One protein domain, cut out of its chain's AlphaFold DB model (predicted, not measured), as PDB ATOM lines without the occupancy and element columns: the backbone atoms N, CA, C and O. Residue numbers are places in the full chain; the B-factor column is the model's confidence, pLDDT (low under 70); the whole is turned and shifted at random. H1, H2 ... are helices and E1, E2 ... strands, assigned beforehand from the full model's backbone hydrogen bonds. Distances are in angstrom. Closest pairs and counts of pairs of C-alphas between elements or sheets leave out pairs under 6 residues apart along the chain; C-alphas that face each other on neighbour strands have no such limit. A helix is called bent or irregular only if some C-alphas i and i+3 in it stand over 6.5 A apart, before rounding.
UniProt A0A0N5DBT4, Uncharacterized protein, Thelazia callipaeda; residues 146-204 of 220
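This is residues 146 to 204 of the 220 residues of an uncharacterized protein of Thelazia callipaeda (UniProt A0A0N5DBT4). A long, narrow ribbon of two strands, E2 and E3, ends in a wide loop, residues 163 to 177; at its other end short E1 pairs with E2, and H1 sticks out with residues 197 to 204. The 59 printed residues hold E1, E2, E3, H1 in chain order, class mixed; the strands make a meander, each the antiparallel neighbour of the one before. The whole is an extended rod, 51 by 20 by 17 A, radius of gyration of the C-alphas 17.0 A.

Find C-alpha 146 at (150.632, 138.747, 157.637); there E1, residues 146 to 148, begins its 6.3 A. E2, residues 154 to 162, runs 23.9 A; E3, residues 178 to 186, 24.2 A. H1, residues 189 to 204, runs 22.8 A to (156.659, 148.674, 176.352); it is irregular, with C-alphas 201 and 204 7.4 A apart.

In hairpin E2 and E3, find N 157 and O 183 within hydrogen-bond range, 2.8 A; in hairpin E1 and E2, N 147 and O 156, 2.9 A. H1 is on the sheet but only grazes it; its closest C-alphas to E1 are Leu 195 and Pro 148, 7.5 A. In H1, 7 of 12 O i to N i+4 pairs are within range.

The farthest C-alphas, Arg 168 and Asn 204, are 53.4 A apart. The printed part has no cut; E2 to E3 is a long link. Residues 196 to 204 have pLDDT under 70.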
ATOM      1  N   VAL A 146     150.032 139.845 156.877       86.19
ATOM      2  CA  VAL A 146     150.632 138.747 157.637       86.19
ATOM      3  C   VAL A 146     150.418 139.028 159.117       86.19
ATOM      4  O   VAL A 146     150.991 139.971 159.658       86.19
ATOM      5  N   GLU A 147     149.605 138.202 159.766       87.81
ATOM      6  CA  GLU A 147     149.399 138.242 161.211       87.81
ATOM      7  C   GLU A 147     150.281 137.170 161.869       87.81
ATOM      8  O   GLU A 147     150.060 135.975 161.642       87.81
ATOM      9  N   PRO A 148     151.319 137.539 162.638       87.25
ATOM     10  CA  PRO A 148     152.145 136.561 163.332       87.25
ATOM     11  C   PRO A 148     151.346 135.865 164.443       87.25
ATOM     12  O   PRO A 148     150.600 136.497 165.186       87.25
ATOM     13  N   CYS A 149     151.529 134.554 164.599       86.31
ATOM     14  CA  CYS A 149     151.037 133.834 165.772       86.31
ATOM     15  C   CYS A 149     151.866 134.212 167.014       86.31
ATOM     16  O   CYS A 149     152.984 134.714 166.899       86.31
ATOM     17  N   SER A 150     151.373 133.882 168.213       82.44
ATOM     18  CA  SER A 150     151.998 134.227 169.507       82.44
ATOM     19  C   SER A 150     153.466 133.802 169.677       82.44
ATOM     20  O   SER A 150     154.161 134.310 170.553       82.44
ATOM     21  N   ASN A 151     153.952 132.864 168.862       80.62
ATOM     22  CA  ASN A 151     155.321 132.356 168.889       80.62
ATOM     23  C   ASN A 151     156.239 132.957 167.801       80.62
ATOM     24  O   ASN A 151     157.395 132.546 167.727       80.62
ATOM     25  N   TYR A 152     155.738 133.852 166.936       82.81
ATOM     26  CA  TYR A 152     156.403 134.422 165.744       82.81
ATOM     27  C   TYR A 152     157.038 133.399 164.782       82.81
ATOM     28  O   TYR A 152     157.729 133.782 163.847       82.81
ATOM     29  N   ARG A 153     156.817 132.092 164.957       84.75
ATOM     30  CA  ARG A 153     157.366 131.047 164.071       84.75
ATOM     31  C   ARG A 153     156.468 130.800 162.865       84.75
ATOM     32  O   ARG A 153     156.943 130.440 161.790       84.75
ATOM     33  N   SER A 154     155.171 130.998 163.053       89.62
ATOM     34  CA  SER A 154     154.134 130.863 162.040       89.62
ATOM     35  C   SER A 154     153.237 132.089 162.054       89.62
ATOM     36  O   SER A 154     153.174 132.809 163.051       89.62
ATOM     37  N   GLY A 155     152.554 132.334 160.948       90.25
ATOM     38  CA  GLY A 155     151.611 133.431 160.826       90.25
ATOM     39  C   GLY A 155     150.522 133.095 159.832       90.25
ATOM     40  O   GLY A 155     150.659 132.185 159.008       90.25
ATOM     41  N   ILE A 156     149.429 133.832 159.940       90.94
ATOM     42  CA  ILE A 156     148.292 133.738 159.043       90.94
ATOM     43  C   ILE A 156     148.512 134.757 157.931       90.94
ATOM     44  O   ILE A 156     148.613 135.960 158.168       90.94
ATOM     45  N   PHE A 157     148.627 134.255 156.709       89.06
ATOM     46  CA  PHE A 157     148.824 135.044 155.506       89.06
ATOM     47  C   PHE A 157     147.470 135.244 154.850       89.06
ATOM     48  O   PHE A 157     146.797 134.270 154.516       89.06
ATOM     49  N   THR A 158     147.094 136.494 154.622       90.25
ATOM     50  CA  THR A 158     145.912 136.847 153.837       90.25
ATOM     51  C   THR A 158     146.336 137.031 152.387       90.25
ATOM     52  O   THR A 158     147.177 137.877 152.082       90.25
ATOM     53  N   LEU A 159     145.774 136.233 151.484       86.25
ATOM     54  CA  LEU A 159     146.126 136.174 150.067       86.25
ATOM     55  C   LEU A 159     144.886 136.428 149.209       86.25
ATOM     56  O   LEU A 159     143.786 136.011 149.562       86.25
ATOM     57  N   ALA A 160     145.061 137.061 148.053       86.19
ATOM     58  CA  ALA A 160     144.034 137.078 147.016       86.19
ATOM     59  C   ALA A 160     144.272 135.902 146.066       86.19
ATOM     60  O   ALA A 160     145.352 135.761 145.493       86.19
ATOM     61  N   VAL A 161     143.260 135.057 145.904       83.50
ATOM     62  CA  VAL A 161     143.323 133.821 145.123       83.50
ATOM     63  C   VAL A 161     142.283 133.868 144.014       83.50
ATOM     64  O   VAL A 161     141.140 134.277 144.225       83.50
ATOM     65  N   ARG A 162     142.673 133.435 142.814       79.81
ATOM     66  CA  ARG A 162     141.750 133.260 141.692       79.81
ATOM     67  C   ARG A 162     140.935 131.981 141.893       79.81
ATOM     68  O   ARG A 162     141.503 130.905 142.051       79.81
ATOM     69  N   LEU A 163     139.611 132.093 141.850       82.19
ATOM     70  CA  LEU A 163     138.709 130.943 141.916       82.19
ATOM     71  C   LEU A 163     138.671 130.191 140.571       82.19
ATOM     72  O   LEU A 163     138.856 130.805 139.514       82.19
ATOM     73  N   PRO A 164     138.431 128.866 140.579       77.44
ATOM     74  CA  PRO A 164     138.399 128.067 139.359       77.44
ATOM     75  C   PRO A 164     137.284 128.541 138.419       77.44
ATOM     76  O   PRO A 164     136.111 128.557 138.778       77.44
ATOM     77  N   THR A 165     137.641 128.888 137.181       75.62
ATOM     78  CA  THR A 165     136.699 129.396 136.165       75.62
ATOM     79  C   THR A 165     136.085 128.296 135.289       75.62
ATOM     80  O   THR A 165     135.511 128.584 134.242       75.62
ATOM     81  N   GLY A 166     136.216 127.020 135.680       74.81
ATOM     82  CA  GLY A 166     135.615 125.883 134.965       74.81
ATOM     83  C   GLY A 166     136.056 125.746 133.500       74.81
ATOM     84  O   GLY A 166     135.271 125.309 132.666       74.81
ATOM     85  N   GLY A 167     137.274 126.183 133.164       73.19
ATOM     86  CA  GLY A 167     137.802 126.168 131.791       73.19
ATOM     87  C   GLY A 167     137.427 127.385 130.934       73.19
ATOM     88  O   GLY A 167     137.844 127.468 129.782       73.19
ATOM     89  N   ARG A 168     136.677 128.355 131.475       74.31
ATOM     90  CA  ARG A 168     136.350 129.619 130.794       74.31
ATOM     91  C   ARG A 168     137.391 130.703 131.079       74.31
ATOM     92  O   ARG A 168     138.041 130.694 132.124       74.31
ATOM     93  N   GLN A 169     137.531 131.665 130.161       73.19
ATOM     94  CA  GLN A 169     138.466 132.791 130.323       73.19
ATOM     95  C   GLN A 169     138.051 133.751 131.452       73.19
ATOM     96  O   GLN A 169     138.915 134.293 132.137       73.19
ATOM     97  N   PHE A 170     136.745 133.888 131.695       75.44
ATOM     98  CA  PHE A 170     136.160 134.782 132.697       75.44
ATOM     99  C   PHE A 170     135.215 134.016 133.627       75.44
ATOM    100  O   PHE A 170     134.743 132.928 133.277       75.44
ATOM    101  N   THR A 171     134.931 134.571 134.808       81.06
ATOM    102  CA  THR A 171     133.897 134.014 135.685       81.06
ATOM    103  C   THR A 171     132.499 134.183 135.104       81.06
ATOM    104  O   THR A 171     132.250 135.143 134.373       81.06
ATOM    105  N   PRO A 172     131.568 133.262 135.414       80.62
ATOM    106  CA  PRO A 172     130.177 133.418 135.023       80.62
ATOM    107  C   PRO A 172     129.568 134.685 135.638       80.62
ATOM    108  O   PRO A 172     129.920 135.096 136.751       80.62
ATOM    109  N   HIS A 173     128.643 135.303 134.900       78.38
ATOM    110  CA  HIS A 173     127.956 136.522 135.318       78.38
ATOM    111  C   HIS A 173     127.314 136.346 136.703       78.38
ATOM    112  O   HIS A 173     126.651 135.344 136.962       78.38
ATOM    113  N   GLY A 174     127.535 137.317 137.593       81.81
ATOM    114  CA  GLY A 174     127.036 137.284 138.972       81.81
ATOM    115  C   GLY A 174     127.956 136.601 139.993       81.81
ATOM    116  O   GLY A 174     127.601 136.553 141.165       81.81
ATOM    117  N   THR A 175     129.139 136.111 139.595       81.88
ATOM    118  CA  THR A 175     130.119 135.492 140.513       81.88
ATOM    119  C   THR A 175     131.487 136.179 140.453       81.88
ATOM    120  O   THR A 175     131.935 136.598 139.380       81.88
ATOM    121  N   SER A 176     132.172 136.305 141.598       82.62
ATOM    122  CA  SER A 176     133.533 136.854 141.643       82.62
ATOM    123  C   SER A 176     134.564 135.790 141.251       82.62
ATOM    124  O   SER A 176     134.499 134.643 141.683       82.62
ATOM    125  N   GLY A 177     135.547 136.169 140.429       83.62
ATOM    126  CA  GLY A 177     136.697 135.314 140.082       83.62
ATOM    127  C   GLY A 177     137.862 135.389 141.043       83.62
ATOM    128  O   GLY A 177     138.869 134.715 140.838       83.62
ATOM    129  N   LEU A 178     137.721 136.207 142.078       85.81
ATOM    130  CA  LEU A 178     138.718 136.447 143.099       85.81
ATOM    131  C   LEU A 178     138.078 136.187 144.461       85.81
ATOM    132  O   LEU A 178     136.945 136.613 144.708       85.81
ATOM    133  N   ALA A 179     138.817 135.510 145.327       88.00
ATOM    134  CA  ALA A 179     138.490 135.315 146.727       88.00
ATOM    135  C   ALA A 179     139.675 135.729 147.596       88.00
ATOM    136  O   ALA A 179     140.828 135.667 147.169       88.00
ATOM    137  N   VAL A 180     139.385 136.131 148.829       90.50
ATOM    138  CA  VAL A 180     140.406 136.281 149.865       90.50
ATOM    139  C   VAL A 180     140.533 134.938 150.573       90.50
ATOM    140  O   VAL A 180     139.541 134.395 151.052       90.50
ATOM    141  N   ALA A 181     141.743 134.396 150.613       87.25
ATOM    142  CA  ALA A 181     142.071 133.168 151.317       87.25
ATOM    143  C   ALA A 181     143.032 133.466 152.468       87.25
ATOM    144  O   ALA A 181     143.818 134.414 152.409       87.25
ATOM    145  N   SER A 182     142.993 132.627 153.496       90.50
ATOM    146  CA  SER A 182     143.968 132.626 154.580       90.50
ATOM    147  C   SER A 182     144.785 131.338 154.536       90.50
ATOM    148  O   SER A 182     144.249 130.252 154.323       90.50
ATOM    149  N   ALA A 183     146.098 131.457 154.712       89.31
ATOM    150  CA  ALA A 183     147.010 130.320 154.763       89.31
ATOM    151  C   ALA A 183     147.928 130.434 155.979       89.31
ATOM    152  O   ALA A 183     148.498 131.492 156.239       89.31
ATOM    153  N   LEU A 184     148.078 129.340 156.725       90.00
ATOM    154  CA  LEU A 184     149.070 129.247 157.790       90.00
ATOM    155  C   LEU A 184     150.428 128.933 157.157       90.00
ATOM    156  O   LEU A 184     150.613 127.853 156.598       90.00
ATOM    157  N   CYS A 185     151.376 129.857 157.273       87.06
ATOM    158  CA  CYS A 185     152.720 129.698 156.723       87.06
ATOM    159  C   CYS A 185     153.781 129.926 157.804       87.06
ATOM    160  O   CYS A 185     153.572 130.664 158.770       87.06
ATOM    161  N   LEU A 186     154.943 129.296 157.630       89.44
ATOM    162  CA  LEU A 186     156.126 129.567 158.446       89.44
ATOM    163  C   LEU A 186     156.709 130.933 158.070       89.44
ATOM    164  O   LEU A 186     156.831 131.248 156.885       89.44
ATOM    165  N   LEU A 187     157.077 131.737 159.070       85.81
ATOM    166  CA  LEU A 187     157.712 133.034 158.829       85.81
ATOM    167  C   LEU A 187     159.187 132.848 158.482       85.81
ATOM    168  O   LEU A 187     159.915 132.106 159.141       85.81
ATOM    169  N   THR A 188     159.645 133.589 157.478       83.81
ATOM    170  CA  THR A 188     161.078 133.709 157.184       83.81
ATOM    171  C   THR A 188     161.744 134.726 158.117       83.81
ATOM    172  O   THR A 188     161.098 135.652 158.608       83.81
ATOM    173  N   GLN A 189     163.062 134.611 158.319       78.12
ATOM    174  CA  GLN A 189     163.829 135.536 159.170       78.12
ATOM    175  C   GLN A 189     163.699 137.008 158.724       78.12
ATOM    176  O   GLN A 189     163.677 137.909 159.560       78.12
ATOM    177  N   ALA A 190     163.567 137.256 157.416       74.88
ATOM    178  CA  ALA A 190     163.361 138.596 156.866       74.88
ATOM    179  C   ALA A 190     161.984 139.179 157.237       74.88
ATOM    180  O   ALA A 190     161.885 140.348 157.600       74.88
ATOM    181  N   GLN A 191     160.928 138.359 157.203       76.56
ATOM    182  CA  GLN A 191     159.580 138.773 157.613       76.56
ATOM    183  C   GLN A 191     159.484 138.986 159.124       76.56
ATOM    184  O   GLN A 191     158.808 139.910 159.575       76.56
ATOM    185  N   LEU A 192     160.211 138.178 159.897       75.88
ATOM    186  CA  LEU A 192     160.321 138.323 161.344       75.88
ATOM    187  C   LEU A 192     160.857 139.709 161.733       75.88
ATOM    188  O   LEU A 192     160.296 140.352 162.612       75.88
ATOM    189  N   GLY A 193     161.897 140.193 161.042       71.81
ATOM    190  CA  GLY A 193     162.508 141.496 161.323       71.81
ATOM    191  C   GLY A 193     161.554 142.678 161.122       71.81
ATOM    192  O   GLY A 193     161.551 143.608 161.925       71.81
ATOM    193  N   VAL A 194     160.694 142.624 160.100       74.25
ATOM    194  CA  VAL A 194     159.683 143.664 159.838       74.25
ATOM    195  C   VAL A 194     158.557 143.609 160.875       74.25
ATOM    196  O   VAL A 194     158.153 144.637 161.421       74.25
ATOM    197  N   LEU A 195     158.070 142.408 161.193       71.31
ATOM    198  CA  LEU A 195     156.965 142.227 162.138       71.31
ATOM    199  C   LEU A 195     157.383 142.546 163.582       71.31
ATOM    200  O   LEU A 195     156.633 143.199 164.302       71.31
ATOM    201  N   GLN A 196     158.605 142.188 163.987       68.44
ATOM    202  CA  GLN A 196     159.137 142.497 165.319       68.44
ATOM    203  C   GLN A 196     159.480 143.977 165.500       68.44
ATOM    204  O   GLN A 196     159.230 144.516 166.577       68.44
ATOM    205  N   ALA A 197     159.982 144.657 164.460       59.50
ATOM    206  CA  ALA A 197     160.223 146.102 164.515       59.50
ATOM    207  C   ALA A 197     158.935 146.883 164.836       59.50
ATOM    208  O   ALA A 197     158.976 147.877 165.563       59.50
ATOM    209  N   THR A 198     157.793 146.378 164.357       54.44
ATOM    210  CA  THR A 198     156.465 146.945 164.627       54.44
ATOM    211  C   THR A 198     156.073 146.813 166.107       54.44
ATOM    212  O   THR A 198     155.444 147.712 166.655       54.44
ATOM    213  N   GLU A 199     156.486 145.747 166.797       52.09
ATOM    214  CA  GLU A 199     156.144 145.542 168.211       52.09
ATOM    215  C   GLU A 199     157.118 146.173 169.203       52.09
ATOM    216  O   GLU A 199     156.702 146.655 170.263       52.09
ATOM    217  N   THR A 200     158.414 146.193 168.882       47.88
ATOM    218  CA  THR A 200     159.435 146.718 169.802       47.88
ATOM    219  C   THR A 200     159.288 148.214 170.084       47.88
ATOM    220  O   THR A 200     159.731 148.668 171.139       47.88
ATOM    221  N   SER A 201     158.627 148.970 169.198       44.75
ATOM    222  CA  SER A 201     158.368 150.403 169.397       44.75
ATOM    223  C   SER A 201     157.151 150.685 170.295       44.75
ATOM    224  O   SER A 201     157.171 151.653 171.052       44.75
ATOM    225  N   ASP A 202     156.128 149.821 170.299       48.06
ATOM    226  CA  ASP A 202     154.814 150.173 170.873       48.06
ATOM    227  C   ASP A 202     154.409 149.344 172.111       48.06
ATOM    228  O   ASP A 202     153.566 149.768 172.912       48.06
ATOM    229  N   GLY A 203     155.034 148.183 172.343       41.81
ATOM    230  CA  GLY A 203     154.626 147.256 173.408       41.81
ATOM    231  C   GLY A 203     155.007 147.679 174.835       41.81
ATOM    232  O   GLY A 203     154.287 147.377 175.793       41.81
ATOM    233  N   ASN A 204     156.119 148.400 175.012       43.81
ATOM    234  CA  ASN A 204     156.659 148.674 176.352       43.81
ATOM    235  C   ASN A 204     156.137 149.983 176.979       43.81
ATOM    236  O   ASN A 204     156.196 150.158 178.197       43.81
TER     237      ASN A 204